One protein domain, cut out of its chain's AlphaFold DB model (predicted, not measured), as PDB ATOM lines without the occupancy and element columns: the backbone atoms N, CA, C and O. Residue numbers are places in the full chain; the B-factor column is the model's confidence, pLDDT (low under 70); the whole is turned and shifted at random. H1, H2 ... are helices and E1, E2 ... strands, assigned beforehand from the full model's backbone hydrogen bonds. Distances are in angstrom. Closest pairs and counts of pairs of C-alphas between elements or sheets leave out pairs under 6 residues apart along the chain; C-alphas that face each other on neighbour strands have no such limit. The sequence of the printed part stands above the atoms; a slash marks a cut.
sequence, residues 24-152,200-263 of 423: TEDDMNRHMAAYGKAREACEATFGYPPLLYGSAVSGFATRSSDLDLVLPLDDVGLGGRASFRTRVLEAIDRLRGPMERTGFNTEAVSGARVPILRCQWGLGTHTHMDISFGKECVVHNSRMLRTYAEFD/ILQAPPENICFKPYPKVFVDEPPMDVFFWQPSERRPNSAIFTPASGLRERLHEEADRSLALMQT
ATOM      1  N   THR A  24     268.930 328.572 370.403       89.88
ATOM      2  CA  THR A  24     268.815 327.618 371.512       89.88
ATOM      3  C   THR A  24     269.619 326.351 371.234       89.88
ATOM      4  O   THR A  24     270.061 326.114 370.111       89.88
ATOM      5  N   GLU A  25     269.755 325.489 372.239       89.00
ATOM      6  CA  GLU A  25     270.355 324.161 372.069       89.00
ATOM      7  C   GLU A  25     269.654 323.345 370.969       89.00
ATOM      8  O   GLU A  25     270.315 322.771 370.110       89.00
ATOM      9  N   ASP A  26     268.320 323.391 370.903       89.62
ATOM     10  CA  ASP A  26     267.552 322.758 369.822       89.62
ATOM     11  C   ASP A  26     267.838 323.364 368.438       89.62
ATOM     12  O   ASP A  26     267.876 322.642 367.438       89.62
ATOM     13  N   ASP A  27     268.029 324.686 368.348       90.38
ATOM     14  CA  ASP A  27     268.421 325.349 367.099       90.38
ATOM     15  C   ASP A  27     269.798 324.820 366.648       90.38
ATOM     16  O   ASP A  27     269.957 324.384 365.506       90.38
ATOM     17  N   MET A  28     270.763 324.761 367.574       90.12
ATOM     18  CA  MET A  28     272.115 324.255 367.316       90.12
ATOM     19  C   MET A  28     272.114 322.772 366.935       90.12
ATOM     20  O   MET A  28     272.711 322.407 365.927       90.12
ATOM     21  N   ASN A  29     271.393 321.919 367.665       91.12
ATOM     22  CA  ASN A  29     271.299 320.485 367.385       91.12
ATOM     23  C   ASN A  29     270.718 320.209 365.992       91.12
ATOM     24  O   ASN A  29     271.220 319.349 365.263       91.12
ATOM     25  N   ARG A  30     269.697 320.972 365.582       91.50
ATOM     26  CA  ARG A  30     269.134 320.877 364.227       91.50
ATOM     27  C   ARG A  30     270.132 321.307 363.165       91.50
ATOM     28  O   ARG A  30     270.295 320.605 362.170       91.50
ATOM     29  N   HIS A  31     270.831 322.414 363.390       93.44
ATOM     30  CA  HIS A  31     271.864 322.873 362.474       93.44
ATOM     31  C   HIS A  31     273.018 321.859 362.347       93.44
ATOM     32  O   HIS A  31     273.463 321.573 361.239       93.44
ATOM     33  N   MET A  32     273.457 321.256 363.455       93.38
ATOM     34  CA  MET A  32     274.507 320.230 363.469       93.38
ATOM     35  C   MET A  32     274.086 318.983 362.686       93.38
ATOM     36  O   MET A  32     274.861 318.456 361.887       93.38
ATOM     37  N   ALA A  33     272.843 318.531 362.871       93.62
ATOM     38  CA  ALA A  33     272.301 317.396 362.135       93.62
ATOM     39  C   ALA A  33     272.181 317.689 360.628       93.62
ATOM     40  O   ALA A  33     272.575 316.855 359.808       93.62
ATOM     41  N   ALA A  34     271.706 318.885 360.258       94.94
ATOM     42  CA  ALA A  34     271.647 319.328 358.867       94.94
ATOM     43  C   ALA A  34     273.049 319.398 358.239       94.94
ATOM     44  O   ALA A  34     273.271 318.852 357.158       94.94
ATOM     45  N   TYR A  35     274.020 320.003 358.929       96.25
ATOM     46  CA  TYR A  35     275.403 320.058 358.459       96.25
ATOM     47  C   TYR A  35     276.006 318.662 358.282       96.25
ATOM     48  O   TYR A  35     276.623 318.408 357.254       96.25
ATOM     49  N   GLY A  36     275.773 317.728 359.212       95.88
ATOM     50  CA  GLY A  36     276.250 316.347 359.081       95.88
ATOM     51  C   GLY A  36     275.760 315.663 357.798       95.88
ATOM     52  O   GLY A  36     276.538 315.001 357.115       95.88
ATOM     53  N   LYS A  37     274.495 315.884 357.418       95.88
ATOM     54  CA  LYS A  37     273.921 315.370 356.162       95.88
ATOM     55  C   LYS A  37     274.499 316.051 354.921       95.88
ATOM     56  O   LYS A  37     274.840 315.373 353.954       95.88
ATOM     57  N   ALA A  38     274.652 317.373 354.958       96.56
ATOM     58  CA  ALA A  38     275.270 318.124 353.867       96.56
ATOM     59  C   ALA A  38     276.745 317.738 353.670       96.56
ATOM     60  O   ALA A  38     277.207 317.603 352.534       96.56
ATOM     61  N   ARG A  39     277.469 317.506 354.772       96.75
ATOM     62  CA  ARG A  39     278.851 317.031 354.781       96.75
ATOM     63  C   ARG A  39     278.981 315.687 354.076       96.75
ATOM     64  O   ARG A  39     279.773 315.588 353.145       96.75
ATOM     65  N   GLU A  40     278.159 314.707 354.452       96.19
ATOM     66  CA  GLU A  40     278.113 313.383 353.813       96.19
ATOM     67  C   GLU A  40     277.883 313.495 352.293       96.19
ATOM     68  O   GLU A  40     278.622 312.909 351.497       96.19
ATOM     69  N   ALA A  41     276.903 314.302 351.870       96.94
ATOM     70  CA  ALA A  41     276.585 314.490 350.455       96.94
ATOM     71  C   ALA A  41     277.726 315.158 349.665       96.94
ATOM     72  O   ALA A  41     278.036 314.738 348.546       96.94
ATOM     73  N   CYS A  42     278.366 316.183 350.231       95.25
ATOM     74  CA  CYS A  42     279.481 316.884 349.596       95.25
ATOM     75  C   CYS A  42     280.738 316.012 349.520       95.25
ATOM     76  O   CYS A  42     281.341 315.924 348.452       95.25
ATOM     77  N   GLU A  43     281.093 315.309 350.599       93.88
ATOM     78  CA  GLU A  43     282.242 314.397 350.620       93.88
ATOM     79  C   GLU A  43     282.070 313.275 349.591       93.88
ATOM     80  O   GLU A  43     282.987 313.009 348.813       93.88
ATOM     81  N   ALA A  44     280.874 312.686 349.491       94.19
ATOM     82  CA  ALA A  44     280.577 311.670 348.481       94.19
ATOM     83  C   ALA A  44     280.642 312.208 347.037       94.19
ATOM     84  O   ALA A  44     280.955 311.461 346.109       94.19
ATOM     85  N   THR A  45     280.346 313.495 346.826       94.50
ATOM     86  CA  THR A  45     280.254 314.104 345.484       94.50
ATOM     87  C   THR A  45     281.581 314.699 345.003       94.50
ATOM     88  O   THR A  45     281.895 314.624 343.808       94.50
ATOM     89  N   PHE A  46     282.352 315.298 345.913       91.38
ATOM     90  CA  PHE A  46     283.541 316.106 345.611       91.38
ATOM     91  C   PHE A  46     284.820 315.609 346.303       91.38
ATOM     92  O   PHE A  46     285.921 315.990 345.901       91.38
ATOM     93  N   GLY A  47     284.704 314.708 347.283       90.94
ATOM     94  CA  GLY A  47     285.836 314.125 348.006       90.94
ATOM     95  C   GLY A  47     286.389 314.992 349.139       90.94
ATOM     96  O   GLY A  47     287.518 314.748 349.555       90.94
ATOM     97  N   TYR A  48     285.646 316.011 349.577       91.19
ATOM     98  CA  TYR A  48     285.948 316.861 350.733       91.19
ATOM     99  C   TYR A  48     284.654 317.521 351.262       91.19
ATOM    100  O   TYR A  48     283.674 317.623 350.513       91.19
ATOM    101  N   PRO A  49     284.620 317.936 352.541       94.56
ATOM    102  CA  PRO A  49     283.444 318.532 353.166       94.56
ATOM    103  C   PRO A  49     283.239 319.991 352.738       94.56
ATOM    104  O   PRO A  49     284.190 320.666 352.342       94.56
ATOM    105  N   PRO A  50     282.012 320.518 352.862       95.56
ATOM    106  CA  PRO A  50     281.777 321.945 352.767       95.56
ATOM    107  C   PRO A  50     282.251 322.622 354.061       95.56
ATOM    108  O   PRO A  50     282.184 322.038 355.142       95.56
ATOM    109  N   LEU A  51     282.688 323.875 353.966       95.81
ATOM    110  CA  LEU A  51     283.112 324.664 355.118       95.81
ATOM    111  C   LEU A  51     281.952 325.520 355.628       95.81
ATOM    112  O   LEU A  51     281.310 326.232 354.855       95.81
ATOM    113  N   LEU A  52     281.711 325.484 356.938       96.81
ATOM    114  CA  LEU A  52     280.792 326.404 357.608       96.81
ATOM    115  C   LEU A  52     281.391 327.814 357.647       96.81
ATOM    116  O   LEU A  52     282.547 327.999 358.037       96.81
ATOM    117  N   TYR A  53     280.580 328.811 357.303       96.06
ATOM    118  CA  TYR A  53     280.898 330.222 357.496       96.06
ATOM    119  C   TYR A  53     279.664 330.991 357.993       96.06
ATOM    120  O   TYR A  53     278.646 330.419 358.383       96.06
ATOM    121  N   GLY A  54     279.776 332.313 358.063       94.88
ATOM    122  CA  GLY A  54     278.663 333.200 358.343       94.88
ATOM    123  C   GLY A  54     278.235 333.182 359.804       94.88
ATOM    124  O   GLY A  54     279.039 333.099 360.742       94.88
ATOM    125  N   SER A  55     276.932 333.346 360.012       94.06
ATOM    126  CA  SER A  55     276.381 333.593 361.345       94.06
ATOM    127  C   SER A  55     276.623 332.427 362.304       94.06
ATOM    128  O   SER A  55     276.907 332.687 363.468       94.06
ATOM    129  N   ALA A  56     276.584 331.181 361.822       93.56
ATOM    130  CA  ALA A  56     276.696 329.962 362.631       93.56
ATOM    131  C   ALA A  56     278.073 329.741 363.287       93.56
ATOM    132  O   ALA A  56     278.188 328.967 364.227       93.56
ATOM    133  N   VAL A  57     279.129 330.415 362.818       94.44
ATOM    134  CA  VAL A  57     280.496 330.232 363.356       94.44
ATOM    135  C   VAL A  57     281.140 331.534 363.821       94.44
ATOM    136  O   VAL A  57     282.025 331.516 364.672       94.44
ATOM    137  N   SER A  58     280.651 332.679 363.334       94.19
ATOM    138  CA  SER A  58     281.170 334.013 363.675       94.19
ATOM    139  C   SER A  58     280.848 334.481 365.091       94.19
ATOM    140  O   SER A  58     281.423 335.460 365.552       94.19
ATOM    141  N   GLY A  59     279.903 333.829 365.775       90.94
ATOM    142  CA  GLY A  59     279.456 334.262 367.098       90.94
ATOM    143  C   GLY A  59     278.243 335.189 367.118       90.94
ATOM    144  O   GLY A  59     277.694 335.453 368.184       90.94
ATOM    145  N   PHE A  60     277.742 335.600 365.952       94.44
ATOM    146  CA  PHE A  60     276.631 336.553 365.814       94.44
ATOM    147  C   PHE A  60     275.336 335.918 365.273       94.44
ATOM    148  O   PHE A  60     274.485 336.604 364.690       94.44
ATOM    149  N   ALA A  61     275.163 334.602 365.432       93.69
ATOM    150  CA  ALA A  61     273.908 333.948 365.089       93.69
ATOM    151  C   ALA A  61     272.758 334.468 365.944       93.69
ATOM    152  O   ALA A  61     272.903 334.805 367.122       93.69
ATOM    153  N   THR A  62     271.600 334.487 365.304       92.50
ATOM    154  CA  THR A  62     270.296 334.632 365.932       92.50
ATOM    155  C   THR A  62     269.466 333.389 365.622       92.50
ATOM    156  O   THR A  62     269.804 332.642 364.707       92.50
ATOM    157  N   ARG A  63     268.341 333.187 366.312       90.31
ATOM    158  CA  ARG A  63     267.420 332.047 366.095       90.31
ATOM    159  C   ARG A  63     266.904 331.888 364.665       90.31
ATOM    160  O   ARG A  63     266.411 330.833 364.300       90.31
ATOM    161  N   SER A  64     266.965 332.960 363.882       87.19
ATOM    162  CA  SER A  64     266.522 333.001 362.484       87.19
ATOM    163  C   SER A  64     267.691 333.072 361.501       87.19
ATOM    164  O   SER A  64     267.513 333.546 360.386       87.19
ATOM    165  N   SER A  65     268.901 332.731 361.949       91.00
ATOM    166  CA  SER A  65     270.071 332.669 361.076       91.00
ATOM    167  C   SER A  65     270.100 331.338 360.342       91.00
ATOM    168  O   SER A  65     269.956 330.293 360.970       91.00
ATOM    169  N   ASP A  66     270.338 331.411 359.040       92.75
ATOM    170  CA  ASP A  66     270.519 330.247 358.183       92.75
ATOM    171  C   ASP A  66     271.917 329.634 358.387       92.75
ATOM    172  O   ASP A  66     272.802 330.227 359.020       92.75
ATOM    173  N   LEU A  67     272.114 328.431 357.845       95.19
ATOM    174  CA  LEU A  67     273.433 327.826 357.694       95.19
ATOM    175  C   LEU A  67     274.074 328.247 356.373       95.19
ATOM    176  O   LEU A  67     273.582 327.911 355.299       95.19
ATOM    177  N   ASP A  68     275.215 328.914 356.457       96.38
ATOM    178  CA  ASP A  68     275.996 329.309 355.292       96.38
ATOM    179  C   ASP A  68     277.159 328.329 355.091       96.38
ATOM    180  O   ASP A  68     278.027 328.190 355.961       96.38
ATOM    181  N   LEU A  69     277.185 327.647 353.944       97.38
ATOM    182  CA  LEU A  69     278.246 326.710 353.574       97.38
ATOM    183  C   LEU A  69     278.971 327.168 352.312       97.38
ATOM    184  O   LEU A  69     278.352 327.655 351.363       97.38
ATOM    185  N   VAL A  70     280.287 326.982 352.268       95.31
ATOM    186  CA  VAL A  70     281.080 327.183 351.055       95.31
ATOM    187  C   VAL A  70     281.794 325.898 350.675       95.31
ATOM    188  O   VAL A  70     282.399 325.232 351.512       95.31
ATOM    189  N   LEU A  71     281.729 325.554 349.395       93.25
ATOM    190  CA  LEU A  71     282.552 324.522 348.792       93.25
ATOM    191  C   LEU A  71     283.621 325.205 347.920       93.25
ATOM    192  O   LEU A  71     283.276 325.724 346.848       93.25
ATOM    193  N   PRO A  72     284.893 325.261 348.363       88.19
ATOM    194  CA  PRO A  72     285.963 325.862 347.577       88.19
ATOM    195  C   PRO A  72     286.181 325.116 346.262       88.19
ATOM    196  O   PRO A  72     286.534 323.939 346.247       88.19
ATOM    197  N   LEU A  73     285.939 325.794 345.138       78.12
ATOM    198  CA  LEU A  73     286.109 325.205 343.809       78.12
ATOM    199  C   LEU A  73     287.534 325.430 343.294       78.12
ATOM    200  O   LEU A  73     287.737 326.160 342.323       78.12
ATOM    201  N   ASP A  74     288.508 324.770 343.909       65.19
ATOM    202  CA  ASP A  74     289.862 324.708 343.359       65.19
ATOM    203  C   ASP A  74     289.871 323.729 342.188       65.19
ATOM    204  O   ASP A  74     289.783 322.521 342.388       65.19
ATOM    205  N   ASP A  75     289.874 324.284 340.972       52.62
ATOM    206  CA  ASP A  75     289.951 323.625 339.661       52.62
ATOM    207  C   ASP A  75     289.535 322.136 339.671       52.62
ATOM    208  O   ASP A  75     290.306 321.235 339.344       52.62
ATOM    209  N   VAL A  76     288.295 321.880 340.124       49.75
ATOM    210  CA  VAL A  76     287.784 320.566 340.575       49.75
ATOM    211  C   VAL A  76     287.533 319.617 339.398       49.75
ATOM    212  O   VAL A  76     286.444 319.078 339.247       49.75
ATOM    213  N   GLY A  77     288.471 319.469 338.462       48.66
ATOM    214  CA  GLY A  77     288.301 318.681 337.237       48.66
ATOM    215  C   GLY A  77     287.087 319.086 336.383       48.66
ATOM    216  O   GLY A  77     286.761 318.394 335.420       48.66
ATOM    217  N   LEU A  78     286.410 320.188 336.724       54.56
ATOM    218  CA  LEU A  78     285.283 320.770 336.010       54.56
ATOM    219  C   LEU A  78     285.883 321.572 334.857       54.56
ATOM    220  O   LEU A  78     286.228 322.737 335.030       54.56
ATOM    221  N   GLY A  79     286.129 320.873 333.743       47.09
ATOM    222  CA  GLY A  79     286.639 321.362 332.459       47.09
ATOM    223  C   GLY A  79     287.458 322.656 332.515       47.09
ATOM    224  O   GLY A  79     286.883 323.738 332.485       47.09
ATOM    225  N   GLY A  80     288.793 322.558 332.471       57.41
ATOM    226  CA  GLY A  80     289.751 323.674 332.648       57.41
ATOM    227  C   GLY A  80     289.702 324.840 331.639       57.41
ATOM    228  O   GLY A  80     290.655 325.603 331.532       57.41
ATOM    229  N   ARG A  81     288.620 324.985 330.859       63.69
ATOM    230  CA  ARG A  81     288.319 326.154 330.008       63.69
ATOM    231  C   ARG A  81     286.941 326.774 330.278       63.69
ATOM    232  O   ARG A  81     286.600 327.770 329.646       63.69
ATOM    233  N   ALA A  82     286.125 326.181 331.151       74.62
ATOM    234  CA  ALA A  82     284.786 326.671 331.454       74.62
ATOM    235  C   ALA A  82     284.844 327.929 332.335       74.62
ATOM    236  O   ALA A  82     285.728 328.086 333.176       74.62
ATOM    237  N   SER A  83     283.881 328.841 332.158       85.44
ATOM    238  CA  SER A  83     283.784 330.025 333.019       85.44
ATOM    239  C   SER A  83     283.548 329.618 334.481       85.44
ATOM    240  O   SER A  83     282.924 328.588 334.743       85.44
ATOM    241  N   PHE A  84     283.976 330.441 335.448       84.25
ATOM    242  CA  PHE A  84     283.707 330.189 336.874       84.25
ATOM    243  C   PHE A  84     282.220 329.913 337.138       84.25
ATOM    244  O   PHE A  84     281.879 328.934 337.790       84.25
ATOM    245  N   ARG A  85     281.332 330.714 336.538       88.44
ATOM    246  CA  ARG A  85     279.881 330.527 336.647       88.44
ATOM    247  C   ARG A  85     279.420 329.170 336.106       88.44
ATOM    248  O   ARG A  85     278.563 328.551 336.724       88.44
ATOM    249  N   THR A  86     279.969 328.710 334.982       88.94
ATOM    250  CA  THR A  86     279.649 327.391 334.409       88.94
ATOM    251  C   THR A  86     280.046 326.272 335.367       88.94
ATOM    252  O   THR A  86     279.211 325.430 335.673       88.94
ATOM    253  N   ARG A  87     281.265 326.322 335.923       87.94
ATOM    254  CA  ARG A  87     281.732 325.339 336.918       87.94
ATOM    255  C   ARG A  87     280.844 325.319 338.167       87.94
ATOM    256  O   ARG A  87     280.524 324.252 338.672       87.94
ATOM    257  N   VAL A  88     280.397 326.486 338.639       90.94
ATOM    258  CA  VAL A  88     279.450 326.583 339.764       90.94
ATOM    259  C   VAL A  88     278.116 325.905 339.438       90.94
ATOM    260  O   VAL A  88     277.615 325.138 340.251       90.94
ATOM    261  N   LEU A  89     277.541 326.156 338.258       92.19
ATOM    262  CA  LEU A  89     276.275 325.528 337.856       92.19
ATOM    263  C   LEU A  89     276.413 324.003 337.720       92.19
ATOM    264  O   LEU A  89     275.562 323.274 338.218       92.19
ATOM    265  N   GLU A  90     277.514 323.520 337.141       91.94
ATOM    266  CA  GLU A  90     277.820 322.084 337.074       91.94
ATOM    267  C   GLU A  90     277.966 321.459 338.471       91.94
ATOM    268  O   GLU A  90     277.483 320.351 338.713       91.94
ATOM    269  N   ALA A  91     278.606 322.161 339.410       93.19
ATOM    270  CA  ALA A  91     278.726 321.707 340.793       93.19
ATOM    271  C   ALA A  91     277.356 321.643 341.493       93.19
ATOM    272  O   ALA A  91     277.060 320.653 342.163       93.19
ATOM    273  N   ILE A  92     276.496 322.646 341.283       95.62
ATOM    274  CA  ILE A  92     275.114 322.659 341.782       95.62
ATOM    275  C   ILE A  92     274.334 321.449 341.251       95.62
ATOM    276  O   ILE A  92     273.732 320.719 342.039       95.62
ATOM    277  N   ASP A  93     274.377 321.202 339.940       95.00
ATOM    278  CA  ASP A  93     273.648 320.093 339.317       95.00
ATOM    279  C   ASP A  93     274.142 318.728 339.817       95.00
ATOM    280  O   ASP A  93     273.339 317.824 340.058       95.00
ATOM    281  N   ARG A  94     275.453 318.587 340.057       95.38
ATOM    282  CA  ARG A  94     276.042 317.378 340.651       95.38
ATOM    283  C   ARG A  94     275.634 317.161 342.107       95.38
ATOM    284  O   ARG A  94     275.461 316.009 342.497       95.38
ATOM    285  N   LEU A  95     275.507 318.225 342.904       96.75
ATOM    286  CA  LEU A  95     275.220 318.133 344.341       96.75
ATOM    287  C   LEU A  95     273.724 317.987 344.650       96.75
ATOM    288  O   LEU A  95     273.368 317.384 345.663       96.75
ATOM    289  N   ARG A  96     272.843 318.477 343.770       96.69
ATOM    290  CA  ARG A  96     271.387 318.489 343.976       96.69
ATOM    291  C   ARG A  96     270.816 317.118 344.358       96.69
ATOM    292  O   ARG A  96     270.257 316.958 345.438       96.69
ATOM    293  N   GLY A  97     271.008 316.113 343.501       97.19
ATOM    294  CA  GLY A  97     270.492 314.760 343.731       97.19
ATOM    295  C   GLY A  97     271.045 314.090 345.003       97.19
ATOM    296  O   GLY A  97     270.269 313.500 345.754       97.19
ATOM    297  N   PRO A  98     272.365 314.147 345.277       97.25
ATOM    298  CA  PRO A  98     272.929 313.739 346.565       97.25
ATOM    299  C   PRO A  98     272.266 314.403 347.778       97.25
ATOM    300  O   PRO A  98     271.889 313.692 348.707       97.25
ATOM    301  N   MET A  99     272.060 315.721 347.755       96.56
ATOM    302  CA  MET A  99     271.393 316.446 348.843       96.56
ATOM    303  C   MET A  99     269.944 315.980 349.033       96.56
ATOM    304  O   MET A  99     269.535 315.677 350.155       96.56
ATOM    305  N   GLU A 100     269.184 315.822 347.948       95.62
ATOM    306  CA  GLU A 100     267.797 315.332 347.995       95.62
ATOM    307  C   GLU A 100     267.692 313.930 348.607       95.62
ATOM    308  O   GLU A 100     266.815 313.670 349.432       95.62
ATOM    309  N   ARG A 101     268.644 313.034 348.303       95.00
ATOM    310  CA  ARG A 101     268.713 311.695 348.919       95.00
ATOM    311  C   ARG A 101     268.967 311.730 350.426       95.00
ATOM    312  O   ARG A 101     268.592 310.788 351.117       95.00
ATOM    313  N   THR A 102     269.569 312.800 350.940       92.38
ATOM    314  CA  THR A 102     269.762 313.007 352.387       92.38
ATOM    315  C   THR A 102     268.570 313.688 353.075       92.38
ATOM    316  O   THR A 102     268.605 313.914 354.285       92.38
ATOM    317  N   GLY A 103     267.486 313.956 352.334       91.44
ATOM    318  CA  GLY A 103     266.226 314.486 352.860       91.44
ATOM    319  C   GLY A 103     266.086 316.007 352.784       91.44
ATOM    320  O   GLY A 103     265.212 316.559 353.451       91.44
ATOM    321  N   PHE A 104     266.928 316.692 352.004       94.38
ATOM    322  CA  PHE A 104     266.757 318.121 351.737       94.38
ATOM    323  C   PHE A 104     265.802 318.360 350.568       94.38
ATOM    324  O   PHE A 104     265.871 317.682 349.546       94.38
ATOM    325  N   ASN A 105     264.977 319.395 350.677       94.44
ATOM    326  CA  ASN A 105     264.413 320.051 349.503       94.44
ATOM    327  C   ASN A 105     265.452 321.036 348.949       94.44
ATOM    328  O   ASN A 105     266.084 321.746 349.735       94.44
ATOM    329  N   THR A 106     265.649 321.076 347.631       95.88
ATOM    330  CA  THR A 106     266.729 321.855 347.019       95.88
ATOM    331  C   THR A 106     266.246 322.791 345.913       95.88
ATOM    332  O   THR A 106     265.427 322.438 345.065       95.88
ATOM    333  N   GLU A 107     266.802 323.999 345.886       95.75
ATOM    334  CA  GLU A 107     266.518 325.027 344.890       95.75
ATOM    335  C   GLU A 107     267.832 325.649 344.405       95.75
ATOM    336  O   GLU A 107     268.627 326.160 345.193       95.75
ATOM    337  N   ALA A 108     268.074 325.641 343.092       95.94
ATOM    338  CA  ALA A 108     269.212 326.360 342.528       95.94
ATOM    339  C   ALA A 108     268.832 327.816 342.263       95.94
ATOM    340  O   ALA A 108     267.982 328.102 341.417       95.94
ATOM    341  N   VAL A 109     269.516 328.745 342.926       93.88
ATOM    342  CA  VAL A 109     269.321 330.184 342.730       93.88
ATOM    343  C   VAL A 109     270.287 330.668 341.648       93.88
ATOM    344  O   VAL A 109     271.302 331.316 341.904       93.88
ATOM    345  N   SER A 110     269.980 330.331 340.398       89.81
ATOM    346  CA  SER A 110     270.881 330.559 339.262       89.81
ATOM    347  C   SER A 110     270.976 332.028 338.831       89.81
ATOM    348  O   SER A 110     271.969 332.426 338.226       89.81
ATOM    349  N   GLY A 111     269.962 332.850 339.117       84.06
ATOM    350  CA  GLY A 111     269.876 334.246 338.656       84.06
ATOM    351  C   GLY A 111     270.801 335.236 339.377       84.06
ATOM    352  O   GLY A 111     270.983 336.355 338.905       84.06
ATOM    353  N   ALA A 112     271.401 334.841 340.503       80.06
ATOM    354  CA  ALA A 112     272.302 335.696 341.268       80.06
ATOM    355  C   ALA A 112     273.675 335.859 340.588       80.06
ATOM    356  O   ALA A 112     274.085 335.050 339.745       80.06
ATOM    357  N   ARG A 113     274.423 336.897 341.001       76.94
ATOM    358  CA  ARG A 113     275.804 337.149 340.541       76.94
ATOM    359  C   ARG A 113     276.704 335.927 340.750       76.94
ATOM    360  O   ARG A 113     277.485 335.591 339.862       76.94
ATOM    361  N   VAL A 114     276.581 335.274 341.903       81.50
ATOM    362  CA  VAL A 114     277.186 333.972 342.199       81.50
ATOM    363  C   VAL A 114     276.031 333.016 342.495       81.50
ATOM    364  O   VAL A 114     275.322 333.257 343.472       81.50
ATOM    365  N   PRO A 115     275.774 332.005 341.643       91.88
ATOM    366  CA  PRO A 115     274.742 331.012 341.915       91.88
ATOM    367  C   PRO A 115     275.016 330.253 343.214       91.88
ATOM    368  O   PRO A 115     276.168 329.970 343.539       91.88
ATOM    369  N   ILE A 116     273.946 329.896 343.916       95.25
ATOM    370  CA  ILE A 116     273.986 329.095 345.143       95.25
ATOM    371  C   ILE A 116     272.967 327.957 345.055       95.25
ATOM    372  O   ILE A 116     271.986 328.048 344.309       95.25
ATOM    373  N   LEU A 117     273.193 326.897 345.828       97.38
ATOM    374  CA  LEU A 117     272.213 325.848 346.075       97.38
ATOM    375  C   LEU A 117     271.569 326.100 347.436       97.38
ATOM    376  O   LEU A 117     272.218 325.963 348.469       97.38
ATOM    377  N   ARG A 118     270.291 326.464 347.429       96.44
ATOM    378  CA  ARG A 118     269.484 326.592 348.636       96.44
ATOM    379  C   ARG A 118     268.919 325.236 349.014       96.44
ATOM    380  O   ARG A 118     268.383 324.516 348.173       96.44
ATOM    381  N   CYS A 119     269.025 324.898 350.283       95.62
ATOM    382  CA  CYS A 119     268.594 323.638 350.849       95.62
ATOM    383  C   CYS A 119     267.701 323.899 352.062       95.62
ATOM    384  O   CYS A 119     267.949 324.798 352.865       95.62
ATOM    385  N   GLN A 120     266.656 323.094 352.203       93.88
ATOM    386  CA  GLN A 120     265.744 323.152 353.337       93.88
ATOM    387  C   GLN A 120     265.576 321.753 353.924       93.88
ATOM    388  O   GLN A 120     265.271 320.806 353.197       93.88
ATOM    389  N   TRP A 121     265.779 321.628 355.235       90.31
ATOM    390  CA  TRP A 121     265.736 320.353 355.948       90.31
ATOM    391  C   TRP A 121     264.661 320.321 357.035       90.31
ATOM    392  O   TRP A 121     264.486 321.285 357.785       90.31
ATOM    393  N   GLY A 122     263.982 319.173 357.138       81.75
ATOM    394  CA  GLY A 122     262.958 318.880 358.142       81.75
ATOM    395  C   GLY A 122     261.554 319.381 357.777       81.75
ATOM    396  O   GLY A 122     261.358 320.540 357.417       81.75
ATOM    397  N   LEU A 123     260.548 318.511 357.924       59.97
ATOM    398  CA  LEU A 123     259.132 318.870 357.801       59.97
ATOM    399  C   LEU A 123     258.704 319.671 359.046       59.97
ATOM    400  O   LEU A 123     258.643 319.128 360.147       59.97
ATOM    401  N   GLY A 124     258.435 320.970 358.886       56.59
ATOM    402  CA  GLY A 124     257.794 321.821 359.900       56.59
ATOM    403  C   GLY A 124     258.705 322.815 360.628       56.59
ATOM    404  O   GLY A 124     258.251 323.908 360.948       56.59
ATOM    405  N   THR A 125     259.982 322.493 360.852       57.78
ATOM    406  CA  THR A 125     260.928 323.398 361.541       57.78
ATOM    407  C   THR A 125     261.871 324.166 360.615       57.78
ATOM    408  O   THR A 125     262.465 325.141 361.063       57.78
ATOM    409  N   HIS A 126     261.962 323.743 359.350       76.19
ATOM    410  CA  HIS A 126     262.666 324.388 358.239       76.19
ATOM    411  C   HIS A 126     264.054 324.938 358.609       76.19
ATOM    412  O   HIS A 126     264.248 326.144 358.729       76.19
ATOM    413  N   THR A 127     265.047 324.055 358.760       89.12
ATOM    414  CA  THR A 127     266.450 324.505 358.771       89.12
ATOM    415  C   THR A 127     266.841 324.899 357.353       89.12
ATOM    416  O   THR A 127     266.836 324.055 356.454       89.12
ATOM    417  N   HIS A 128     267.144 326.178 357.154       93.69
ATOM    418  CA  HIS A 128     267.595 326.724 355.881       93.69
ATOM    419  C   HIS A 128     269.118 326.692 355.797       93.69
ATOM    420  O   HIS A 128     269.819 326.977 356.769       93.69
ATOM    421  N   MET A 129     269.621 326.322 354.627       95.25
ATOM    422  CA  MET A 129     271.042 326.239 354.345       95.25
ATOM    423  C   MET A 129     271.310 326.734 352.930       95.25
ATOM    424  O   MET A 129     270.728 326.214 351.983       95.25
ATOM    425  N   ASP A 130     272.212 327.694 352.778       96.00
ATOM    426  CA  ASP A 130     272.661 328.177 351.477       96.00
ATOM    427  C   ASP A 130     274.095 327.661 351.236       96.00
ATOM    428  O   ASP A 130     275.027 327.968 351.981       96.00
ATOM    429  N   ILE A 131     274.274 326.840 350.195       96.81
ATOM    430  CA  ILE A 131     275.577 326.310 349.769       96.81
ATOM    431  C   ILE A 131     276.085 327.139 348.593       96.81
ATOM    432  O   ILE A 131     275.533 327.116 347.487       96.81
ATOM    433  N   SER A 132     277.168 327.865 348.834       94.69
ATOM    434  CA  SER A 132     277.915 328.600 347.824       94.69
ATOM    435  C   SER A 132     279.096 327.781 347.308       94.69
ATOM    436  O   SER A 132     279.660 326.942 348.006       94.69
ATOM    437  N   PHE A 133     279.487 328.038 346.066       91.44
ATOM    438  CA  PHE A 133     280.616 327.380 345.423       91.44
ATOM    439  C   PHE A 133     281.584 328.473 344.988       91.44
ATOM    440  O   PHE A 133     281.292 329.226 344.055       91.44
ATOM    441  N   GLY A 134     282.684 328.657 345.712       84.56
ATOM    442  CA  GLY A 134     283.492 329.854 345.518       84.56
ATOM    443  C   GLY A 134     284.609 330.030 346.525       84.56
ATOM    444  O   GLY A 134     285.379 329.109 346.744       84.56
ATOM    445  N   LYS A 135     284.732 331.249 347.051       85.69
ATOM    446  CA  LYS A 135     285.924 331.703 347.765       85.69
ATOM    447  C   LYS A 135     285.966 331.223 349.214       85.69
ATOM    448  O   LYS A 135     285.044 331.522 349.969       85.69
ATOM    449  N   GLU A 136     287.058 330.584 349.611       88.56
ATOM    450  CA  GLU A 136     287.395 330.220 350.990       88.56
ATOM    451  C   GLU A 136     287.520 331.461 351.893       88.56
ATOM    452  O   GLU A 136     287.244 331.378 353.090       88.56
ATOM    453  N   CYS A 137     287.831 332.648 351.344       89.25
ATOM    454  CA  CYS A 137     287.976 333.887 352.123       89.25
ATOM    455  C   CYS A 137     286.778 334.213 353.040       89.25
ATOM    456  O   CYS A 137     286.948 334.860 354.077       89.25
ATOM    457  N   VAL A 138     285.565 333.743 352.716       92.44
ATOM    458  CA  VAL A 138     284.365 333.938 353.552       92.44
ATOM    459  C   VAL A 138     284.455 333.217 354.904       92.44
ATOM    460  O   VAL A 138     283.906 333.695 355.904       92.44
ATOM    461  N   VAL A 139     285.193 332.105 354.963       94.19
ATOM    462  CA  VAL A 139     285.485 331.366 356.199       94.19
ATOM    463  C   VAL A 139     286.380 332.219 357.092       94.19
ATOM    464  O   VAL A 139     286.069 332.430 358.264       94.19
ATOM    465  N   HIS A 140     287.419 332.833 356.520       93.56
ATOM    466  CA  HIS A 140     288.319 333.729 357.244       93.56
ATOM    467  C   HIS A 140     287.630 335.004 357.736       93.56
ATOM    468  O   HIS A 140     287.878 335.418 358.868       93.56
ATOM    469  N   ASN A 141     286.717 335.593 356.953       95.56
ATOM    470  CA  ASN A 141     285.867 336.701 357.418       95.56
ATOM    471  C   ASN A 141     285.096 336.308 358.687       95.56
ATOM    472  O   ASN A 141     285.051 337.053 359.668       95.56
ATOM    473  N   SER A 142     284.533 335.100 358.691       96.44
ATOM    474  CA  SER A 142     283.754 334.581 359.816       96.44
ATOM    475  C   SER A 142     284.632 334.281 361.030       96.44
ATOM    476  O   SER A 142     284.236 334.584 362.155       96.44
ATOM    477  N   ARG A 143     285.849 333.770 360.816       94.69
ATOM    478  CA  ARG A 143     286.845 333.572 361.877       94.69
ATOM    479  C   ARG A 143     287.334 334.887 362.472       94.69
ATOM    480  O   ARG A 143     287.486 334.978 363.683       94.69
ATOM    481  N   MET A 144     287.531 335.920 361.657       96.00
ATOM    482  CA  MET A 144     287.914 337.241 362.153       96.00
ATOM    483  C   MET A 144     286.812 337.835 363.032       96.00
ATOM    484  O   MET A 144     287.082 338.295 364.140       96.00
ATOM    485  N   LEU A 145     285.559 337.767 362.572       96.81
ATOM    486  CA  LEU A 145     284.402 338.156 363.377       96.81
ATOM    487  C   LEU A 145     284.329 337.362 364.686       96.81
ATOM    488  O   LEU A 145     284.102 337.954 365.739       96.81
ATOM    489  N   ARG A 146     284.589 336.052 364.633       94.62
ATOM    490  CA  ARG A 146     284.644 335.195 365.818       94.62
ATOM    491  C   ARG A 146     285.701 335.660 366.812       94.62
ATOM    492  O   ARG A 146     285.392 335.817 367.986       94.62
ATOM    493  N   THR A 147     286.913 335.952 366.350       93.25
ATOM    494  CA  THR A 147     287.986 336.454 367.215       93.25
ATOM    495  C   THR A 147     287.642 337.800 367.846       93.25
ATOM    496  O   THR A 147     287.983 338.019 369.004       93.25
ATOM    497  N   TYR A 148     286.930 338.685 367.141       93.75
ATOM    498  CA  TYR A 148     286.411 339.913 367.748       93.75
ATOM    499  C   TYR A 148     285.324 339.647 368.795       93.75
ATOM    500  O   TYR A 148     285.338 340.273 369.850       93.75
ATOM    501  N   ALA A 149     284.407 338.712 368.535       92.06
ATOM    502  CA  ALA A 149     283.372 338.318 369.493       92.06
ATOM    503  C   ALA A 149     283.959 337.697 370.777       92.06
ATOM    504  O   ALA A 149     283.388 337.857 371.847       92.06
ATOM    505  N   GLU A 150     285.103 337.019 370.669       88.94
ATOM    506  CA  GLU A 150     285.873 336.458 371.791       88.94
ATOM    507  C   GLU A 150     286.813 337.471 372.457       88.94
ATOM    508  O   GLU A 150     287.467 337.151 373.454       88.94
ATOM    509  N   PHE A 151     286.961 338.664 371.879       86.88
ATOM    510  CA  PHE A 151     287.864 339.679 372.407       86.88
ATOM    511  C   PHE A 151     287.264 340.392 373.618       86.88
ATOM    512  O   PHE A 151     287.999 340.684 374.553       86.88
ATOM    513  N   ASP A 152     285.955 340.644 373.581       84.81
ATOM    514  CA  ASP A 152     285.184 341.332 374.616       84.81
ATOM    515  C   ASP A 152     283.724 340.859 374.537       84.81
ATOM    516  O   ASP A 152     283.092 340.901 373.475       84.81
ATOM    517  N   ILE A 200     292.879 346.506 365.936       92.62
ATOM    518  CA  ILE A 200     292.928 346.061 364.540       92.62
ATOM    519  C   ILE A 200     293.702 344.739 364.490       92.62
ATOM    520  O   ILE A 200     294.933 344.734 364.536       92.62
ATOM    521  N   LEU A 201     292.997 343.610 364.365       92.75
ATOM    522  CA  LEU A 201     293.623 342.276 364.386       92.75
ATOM    523  C   LEU A 201     294.587 342.038 363.214       92.75
ATOM    524  O   LEU A 201     295.500 341.229 363.321       92.75
ATOM    525  N   GLN A 202     294.417 342.748 362.101       91.00
ATOM    526  CA  GLN A 202     295.286 342.655 360.918       91.00
ATOM    527  C   GLN A 202     296.571 343.495 361.048       91.00
ATOM    528  O   GLN A 202     297.452 343.429 360.193       91.00
ATOM    529  N   ALA A 203     296.690 344.291 362.115       88.44
ATOM    530  CA  ALA A 203     297.856 345.114 362.411       88.44
ATOM    531  C   ALA A 203     298.218 345.059 363.912       88.44
ATOM    532  O   ALA A 203     298.253 346.104 364.565       88.44
ATOM    533  N   PRO A 204     298.489 343.861 364.465       88.00
ATOM    534  CA  PRO A 204     298.854 343.705 365.873       88.00
ATOM    535  C   PRO A 204     300.174 344.433 366.198       88.00
ATOM    536  O   PRO A 204     301.047 344.533 365.337       88.00
ATOM    537  N   PRO A 205     300.367 344.935 367.429       86.69
ATOM    538  CA  PRO A 205     301.611 345.595 367.816       86.69
ATOM    539  C   PRO A 205     302.793 344.610 367.896       86.69
ATOM    540  O   PRO A 205     302.618 343.397 368.020       86.69
ATOM    541  N   GLU A 206     304.024 345.131 367.832       85.38
ATOM    542  CA  GLU A 206     305.248 344.318 367.686       85.38
ATOM    543  C   GLU A 206     305.539 343.401 368.882       85.38
ATOM    544  O   GLU A 206     306.142 342.343 368.714       85.38
ATOM    545  N   ASN A 207     305.070 343.759 370.080       84.62
ATOM    546  CA  ASN A 207     305.133 342.897 371.264       84.62
ATOM    547  C   ASN A 207     304.242 341.645 371.135       84.62
ATOM    548  O   ASN A 207     304.480 340.660 371.832       84.62
ATOM    549  N   ILE A 208     303.240 341.672 370.251       84.81
ATOM    550  CA  ILE A 208     302.336 340.553 369.970       84.81
ATOM    551  C   ILE A 208     302.799 339.779 368.729       84.81
ATOM    552  O   ILE A 208     302.911 338.551 368.772       84.81
ATOM    553  N   CYS A 209     303.080 340.478 367.626       83.56
ATOM    554  CA  CYS A 209     303.497 339.870 366.364       83.56
ATOM    555  C   CYS A 209     304.553 340.731 365.660       83.56
ATOM    556  O   CYS A 209     304.305 341.887 365.319       83.56
ATOM    557  N   PHE A 210     305.730 340.153 365.416       81.75
ATOM    558  CA  PHE A 210     306.816 340.841 364.722       81.75
ATOM    559  C   PHE A 210     306.506 341.038 363.237       81.75
ATOM    560  O   PHE A 210     305.871 340.198 362.598       81.75
ATOM    561  N   LYS A 211     307.006 342.142 362.677       81.75
ATOM    562  CA  LYS A 211     306.943 342.418 361.240       81.75
ATOM    563  C   LYS A 211     308.133 341.782 360.494       81.75
ATOM    564  O   LYS A 211     309.219 341.711 361.066       81.75
ATOM    565  N   PRO A 212     307.972 341.409 359.207       83.75
ATOM    566  CA  PRO A 212     306.713 341.404 358.457       83.75
ATOM    567  C   PRO A 212     305.739 340.366 359.026       83.75
ATOM    568  O   PRO A 212     306.163 339.289 359.438       83.75
ATOM    569  N   TYR A 213     304.446 340.700 359.062       83.75
ATOM    570  CA  TYR A 213     303.439 339.763 359.559       83.75
ATOM    571  C   TYR A 213     303.403 338.490 358.695       83.75
ATOM    572  O   TYR A 213     303.707 338.564 357.495       83.75
ATOM    573  N   PRO A 214     303.022 337.336 359.277       83.62
ATOM    574  CA  PRO A 214     302.733 336.136 358.506       83.62
ATOM    575  C   PRO A 214     301.735 336.441 357.390       83.62
ATOM    576  O   PRO A 214     300.833 337.252 357.565       83.62
ATOM    577  N   LYS A 215     301.897 335.776 356.248       82.94
ATOM    578  CA  LYS A 215     300.922 335.838 355.160       82.94
ATOM    579  C   LYS A 215     300.207 334.510 355.077       82.94
ATOM    580  O   LYS A 215     300.863 333.469 355.076       82.94
ATOM    581  N   VAL A 216     298.887 334.557 354.986       83.94
ATOM    582  CA  VAL A 216     298.056 333.369 354.795       83.94
ATOM    583  C   VAL A 216     297.299 333.596 353.507       83.94
ATOM    584  O   VAL A 216     296.453 334.475 353.455       83.94
ATOM    585  N   PHE A 217     297.646 332.857 352.458       84.88
ATOM    586  CA  PHE A 217     297.013 333.017 351.155       84.88
ATOM    587  C   PHE A 217     295.968 331.933 350.917       84.88
ATOM    588  O   PHE A 217     296.261 330.751 351.098       84.88
ATOM    589  N   VAL A 218     294.780 332.352 350.487       82.56
ATOM    590  CA  VAL A 218     293.689 331.482 350.023       82.56
ATOM    591  C   VAL A 218     293.134 331.998 348.698       82.56
ATOM    592  O   VAL A 218     293.371 333.155 348.349       82.56
ATOM    593  N   ASP A 219     292.372 331.156 348.000       80.50
ATOM    594  CA  ASP A 219     291.713 331.452 346.722       80.50
ATOM    595  C   ASP A 219     292.652 331.786 345.545       80.50
ATOM    596  O   ASP A 219     293.853 332.018 345.687       80.50
ATOM    597  N   GLU A 220     292.068 331.851 344.345       75.50
ATOM    598  CA  GLU A 220     292.709 332.391 343.148       75.50
ATOM    599  C   GLU A 220     291.918 333.592 342.578       75.50
ATOM    600  O   GLU A 220     290.711 333.480 342.324       75.50
ATOM    601  N   PRO A 221     292.567 334.753 342.331       77.31
ATOM    602  CA  PRO A 221     293.960 335.067 342.663       77.31
ATOM    603  C   PRO A 221     294.213 335.085 344.188       77.31
ATOM    604  O   PRO A 221     293.286 335.417 344.931       77.31
ATOM    605  N   PRO A 222     295.454 334.799 344.642       82.06
ATOM    606  CA  PRO A 222     295.783 334.676 346.062       82.06
ATOM    607  C   PRO A 222     295.374 335.886 346.900       82.06
ATOM    608  O   PRO A 222     295.758 337.025 346.613       82.06
ATOM    609  N   MET A 223     294.642 335.618 347.976       84.50
ATOM    610  CA  MET A 223     294.138 336.598 348.929       84.50
ATOM    611  C   MET A 223     294.817 336.446 350.283       84.50
ATOM    612  O   MET A 223     294.745 335.378 350.878       84.50
ATOM    613  N   ASP A 224     295.456 337.511 350.776       88.38
ATOM    614  CA  ASP A 224     296.028 337.512 352.125       88.38
ATOM    615  C   ASP A 224     294.915 337.674 353.165       88.38
ATOM    616  O   ASP A 224     294.300 338.738 353.278       88.38
ATOM    617  N   VAL A 225     294.660 336.602 353.905       90.25
ATOM    618  CA  VAL A 225     293.634 336.502 354.947       90.25
ATOM    619  C   VAL A 225     294.232 336.503 356.353       90.25
ATOM    620  O   VAL A 225     293.588 336.074 357.312       90.25
ATOM    621  N   PHE A 226     295.474 336.969 356.506       90.50
ATOM    622  CA  PHE A 226     296.101 337.070 357.817       90.50
ATOM    623  C   PHE A 226     295.361 338.049 358.741       90.50
ATOM    624  O   PHE A 226     295.093 339.198 358.388       90.50
ATOM    625  N   PHE A 227     295.128 337.603 359.973       91.50
ATOM    626  CA  PHE A 227     294.829 338.425 361.141       91.50
ATOM    627  C   PHE A 227     295.310 337.690 362.397       91.50
ATOM    628  O   PHE A 227     295.414 336.463 362.411       91.50
ATOM    629  N   TRP A 228     295.620 338.429 363.458       90.44
ATOM    630  CA  TRP A 228     296.059 337.851 364.724       90.44
ATOM    631  C   TRP A 228     294.914 337.135 365.453       90.44
ATOM    632  O   TRP A 228     293.815 337.676 365.567       90.44
ATOM    633  N   GLN A 229     295.206 335.949 365.996       84.56
ATOM    634  CA  GLN A 229     294.297 335.145 366.815       84.56
ATOM    635  C   GLN A 229     294.981 334.761 368.142       84.56
ATOM    636  O   GLN A 229     296.157 334.393 368.117       84.56
ATOM    637  N   PRO A 230     294.276 334.791 369.291       71.81
ATOM    638  CA  PRO A 230     294.856 334.449 370.595       71.81
ATOM    639  C   PRO A 230     295.342 332.996 370.716       71.81
ATOM    640  O   PRO A 230     296.332 332.730 371.395       71.81
ATOM    641  N   SER A 231     294.630 332.055 370.089       61.56
ATOM    642  CA  SER A 231     294.835 330.607 370.227       61.56
ATOM    643  C   SER A 231     295.811 330.019 369.204       61.56
ATOM    644  O   SER A 231     296.325 328.915 369.404       61.56
ATOM    645  N   GLU A 232     296.115 330.742 368.125       60.50
ATOM    646  CA  GLU A 232     297.070 330.283 367.121       60.50
ATOM    647  C   GLU A 232     298.494 330.592 367.602       60.50
ATOM    648  O   GLU A 232     298.953 331.737 367.607       60.50
ATOM    649  N   ARG A 233     299.220 329.545 368.030       46.97
ATOM    650  CA  ARG A 233     300.671 329.630 368.255       46.97
ATOM    651  C   ARG A 233     301.299 330.269 367.020       46.97
ATOM    652  O   ARG A 233     301.006 329.826 365.912       46.97
ATOM    653  N   ARG A 234     302.148 331.288 367.242       50.16
ATOM    654  CA  ARG A 234     302.891 332.047 366.218       50.16
ATOM    655  C   ARG A 234     303.119 331.175 364.980       50.16
ATOM    656  O   ARG A 234     303.860 330.196 365.109       50.16
ATOM    657  N   PRO A 235     302.510 331.480 363.820       41.91
ATOM    658  CA  PRO A 235     302.833 330.752 362.612       41.91
ATOM    659  C   PRO A 235     304.315 331.008 362.347       41.91
ATOM    660  O   PRO A 235     304.703 332.106 361.942       41.91
ATOM    661  N   ASN A 236     305.163 330.022 362.638       35.84
ATOM    662  CA  ASN A 236     306.527 330.007 362.145       35.84
ATOM    663  C   ASN A 236     306.403 329.888 360.630       35.84
ATOM    664  O   ASN A 236     306.241 328.790 360.113       35.84
ATOM    665  N   SER A 237     306.390 331.034 359.945       40.72
ATOM    666  CA  SER A 237     306.675 331.153 358.517       40.72
ATOM    667  C   SER A 237     306.066 330.040 357.650       40.72
ATOM    668  O   SER A 237     306.800 329.308 356.990       40.72
ATOM    669  N   ALA A 238     304.743 329.887 357.624       42.66
ATOM    670  CA  ALA A 238     304.125 329.033 356.613       42.66
ATOM    671  C   ALA A 238     304.016 329.833 355.307       42.66
ATOM    672  O   ALA A 238     302.966 330.370 354.963       42.66
ATOM    673  N   ILE A 239     305.141 329.965 354.601       44.22
ATOM    674  CA  ILE A 239     305.124 330.322 353.184       44.22
ATOM    675  C   ILE A 239     304.450 329.151 352.463       44.22
ATOM    676  O   ILE A 239     304.949 328.029 352.472       44.22
ATOM    677  N   PHE A 240     303.289 329.428 351.886       43.38
ATOM    678  CA  PHE A 240     302.459 328.485 351.147       43.38
ATOM    679  C   PHE A 240     303.213 327.825 349.976       43.38
ATOM    680  O   PHE A 240     303.871 328.520 349.208       43.38
ATOM    681  N   THR A 241     303.086 326.502 349.823       34.94
ATOM    682  CA  THR A 241     303.307 325.701 348.590       34.94
ATOM    683  C   THR A 241     302.796 324.264 348.824       34.94
ATOM    684  O   THR A 241     302.940 323.783 349.945       34.94
ATOM    685  N   PRO A 242     302.411 323.471 347.799       45.84
ATOM    686  CA  PRO A 242     301.382 323.583 346.751       45.84
ATOM    687  C   PRO A 242     300.186 322.606 347.004       45.84
ATOM    688  O   PRO A 242     300.137 321.949 348.033       45.84
ATOM    689  N   ALA A 243     299.244 322.480 346.051       48.91
ATOM    690  CA  ALA A 243     297.960 321.731 346.052       48.91
ATOM    691  C   ALA A 243     297.875 320.313 346.691       48.91
ATOM    692  O   ALA A 243     296.775 319.792 346.896       48.91
ATOM    693  N   SER A 244     298.995 319.664 347.016       48.59
ATOM    694  CA  SER A 244     299.016 318.433 347.811       48.59
ATOM    695  C   SER A 244     298.629 318.743 349.258       48.59
ATOM    696  O   SER A 244     299.342 319.470 349.942       48.59
ATOM    697  N   GLY A 245     297.505 318.200 349.721       70.06
ATOM    698  CA  GLY A 245     296.994 318.451 351.074       70.06
ATOM    699  C   GLY A 245     295.868 319.484 351.147       70.06
ATOM    700  O   GLY A 245     295.377 319.745 352.238       70.06
ATOM    701  N   LEU A 246     295.386 320.024 350.014       76.69
ATOM    702  CA  LEU A 246     294.192 320.883 350.012       76.69
ATOM    703  C   LEU A 246     293.004 320.185 350.685       76.69
ATOM    704  O   LEU A 246     292.371 320.759 351.558       76.69
ATOM    705  N   ARG A 247     292.721 318.928 350.321       81.50
ATOM    706  CA  ARG A 247     291.604 318.175 350.913       81.50
ATOM    707  C   ARG A 247     291.772 317.977 352.415       81.50
ATOM    708  O   ARG A 247     290.822 318.191 353.150       81.50
ATOM    709  N   GLU A 248     292.968 317.599 352.858       83.56
ATOM    710  CA  GLU A 248     293.280 317.421 354.280       83.56
ATOM    711  C   GLU A 248     293.076 318.729 355.054       83.56
ATOM    712  O   GLU A 248     292.332 318.748 356.028       83.56
ATOM    713  N   ARG A 249     293.590 319.851 354.533       85.81
ATOM    714  CA  ARG A 249     293.317 321.190 355.074       85.81
ATOM    715  C   ARG A 249     291.823 321.517 355.136       85.81
ATOM    716  O   ARG A 249     291.370 322.070 356.128       85.81
ATOM    717  N   LEU A 250     291.059 321.212 354.083       88.12
ATOM    718  CA  LEU A 250     289.615 321.466 354.059       88.12
ATOM    719  C   LEU A 250     288.876 320.601 355.089       88.12
ATOM    720  O   LEU A 250     287.924 321.076 355.698       88.12
ATOM    721  N   HIS A 251     289.324 319.368 355.338       89.75
ATOM    722  CA  HIS A 251     288.810 318.551 356.439       89.75
ATOM    723  C   HIS A 251     289.127 319.175 357.806       89.75
ATOM    724  O   HIS A 251     288.220 319.326 358.622       89.75
ATOM    725  N   GLU A 252     290.371 319.600 358.034       90.12
ATOM    726  CA  GLU A 252     290.769 320.276 359.276       90.12
ATOM    727  C   GLU A 252     289.982 321.576 359.509       90.12
ATOM    728  O   GLU A 252     289.526 321.840 360.624       90.12
ATOM    729  N   GLU A 253     289.783 322.386 358.465       90.56
ATOM    730  CA  GLU A 253     289.023 323.635 358.559       90.56
ATOM    731  C   GLU A 253     287.523 323.366 358.761       90.56
ATOM    732  O   GLU A 253     286.867 324.069 359.529       90.56
ATOM    733  N   ALA A 254     286.975 322.310 358.153       90.94
ATOM    734  CA  ALA A 254     285.594 321.890 358.377       90.94
ATOM    735  C   ALA A 254     285.354 321.461 359.832       90.94
ATOM    736  O   ALA A 254     284.328 321.815 360.419       90.94
ATOM    737  N   ASP A 255     286.293 320.719 360.419       92.12
ATOM    738  CA  ASP A 255     286.227 320.282 361.815       92.12
ATOM    739  C   ASP A 255     286.411 321.468 362.773       92.12
ATOM    740  O   ASP A 255     285.703 321.586 363.777       92.12
ATOM    741  N   ARG A 256     287.287 322.417 362.423       90.81
ATOM    742  CA  ARG A 256     287.458 323.675 363.158       90.81
ATOM    743  C   ARG A 256     286.181 324.510 363.160       90.81
ATOM    744  O   ARG A 256     285.730 324.923 364.227       90.81
ATOM    745  N   SER A 257     285.580 324.757 361.997       91.94
ATOM    746  CA  SER A 257     284.340 325.535 361.910       91.94
ATOM    747  C   SER A 257     283.182 324.850 362.639       91.94
ATOM    748  O   SER A 257     282.354 325.529 363.246       91.94
ATOM    749  N   LEU A 258     283.159 323.513 362.670       91.81
ATOM    750  CA  LEU A 258     282.203 322.756 363.473       91.81
ATOM    751  C   LEU A 258     282.380 323.008 364.980       91.81
ATOM    752  O   LEU A 258     281.404 323.281 365.676       91.81
ATOM    753  N   ALA A 259     283.619 322.985 365.478       91.38
ATOM    754  CA  ALA A 259     283.919 323.288 366.879       91.38
ATOM    755  C   ALA A 259     283.554 324.738 367.261       91.38
ATOM    756  O   ALA A 259     283.063 325.000 368.363       91.38
ATOM    757  N   LEU A 260     283.736 325.693 366.341       90.25
ATOM    758  CA  LEU A 260     283.288 327.075 366.546       90.25
ATOM    759  C   LEU A 260     281.765 327.158 366.677       90.25
ATOM    760  O   LEU A 260     281.262 327.853 367.560       90.25
ATOM    761  N   MET A 261     281.027 326.440 365.835       91.38
ATOM    762  CA  MET A 261     279.568 326.409 365.908       91.38
ATOM    763  C   MET A 261     279.069 325.858 367.252       91.38
ATOM    764  O   MET A 261     278.162 326.430 367.851       91.38
ATOM    765  N   GLN A 262     279.703 324.801 367.767       87.62
ATOM    766  CA  GLN A 262     279.346 324.168 369.045       87.62
ATOM    767  C   GLN A 262     279.555 325.055 370.277       87.62
ATOM    768  O   GLN A 262     279.020 324.760 371.336       87.62
ATOM    769  N   THR A 263     280.352 326.115 370.158       86.44
ATOM    770  CA  THR A 263     280.713 327.014 371.267       86.44
ATOM    771  C   THR A 263     280.095 328.404 371.111       86.44
ATOM    772  O   THR A 263     280.497 329.363 371.772       86.44
TER     773      THR A 263
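What this domain is: This is residues 24 to 152 and 200 to 263 of the 423 residues of an uncharacterized protein of Vitrella brassicaformis (strain CCMP3155) (UniProt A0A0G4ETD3). A strongly twisted sheet of five strands has H1 and H3 over one face and H4 over the other, near its E1 edge, while H5 packs on E1. Beyond that edge, past H4 and H5, residues 200 to 245 loop outward with no named element. The printed part has 193 residues, with five named helices and five named strands in the order H1 E1 H2 E2 H3 E3 E4 E5 H4 H5; the class is mixed, helices and strands. The mixed sheet runs E1 E2 E5 E4 E3, and the whole is compact, with a radius of gyration of the C-alphas of 17.4 A and spans of 53 by 46 by 28 A.

How they stand to each other: Start with H1, residues 25 to 46, on the sheet. Next comes edge strand E1, residues 51 to 53, antiparallel to E2, residues 67 to 72; N 51 and O 70, 2.8 A apart, are within hydrogen-bond range. Between them H2, residues 55 to 58, only grazes the sheet. H3, residues 84 to 101, on the same face as H1, touches it at Ala 41 and Pro 98, whose C-alphas, the closest, are 5.4 A apart. Then find the meander, each strand the antiparallel neighbour of the one before: E3, residues 104 to 109, E4, residues 116 to 121, and E5, residues 127 to 134. Look for N 107 and O 118 at 2.8 A and N 119 and O 129 at 2.7 A; E5 is parallel to E2, with N 132 and O 69 at 2.8 A. H4, residues 137 to 149, is on the opposite face from H1, over E1 at a height over the sheet of 9.7 A. H5, residues 246 to 262, only grazes the sheet; its closest C-alphas to E1 are Ala 254 and Leu 51, 4.9 A. Every O i to N i+4 pair is within hydrogen-bond range in H1, H4 and H5, and 12 of 14 are in H3; H2 is too short for one.

Where its parts are: Find C-alpha 25 at (270.355, 324.161, 372.069); from there H1 runs 30.6 A. H3 spans 26.7 A, E5 22.2 A and H4 18.5 A. H5 spans 24.4 A, ending at C-alpha 262, (279.346, 324.168, 369.045).

The domain as a whole: The C-alphas farthest apart, Leu 123 and Asn 207, are 53.6 A apart. Residues 153 to 199 are cut out, with 13.6 A between C-alphas 152 and 200. The link E2 to H3 is long. Confidence is under 70 at residues 74 to 81, 123 to 125 and 231 to 244.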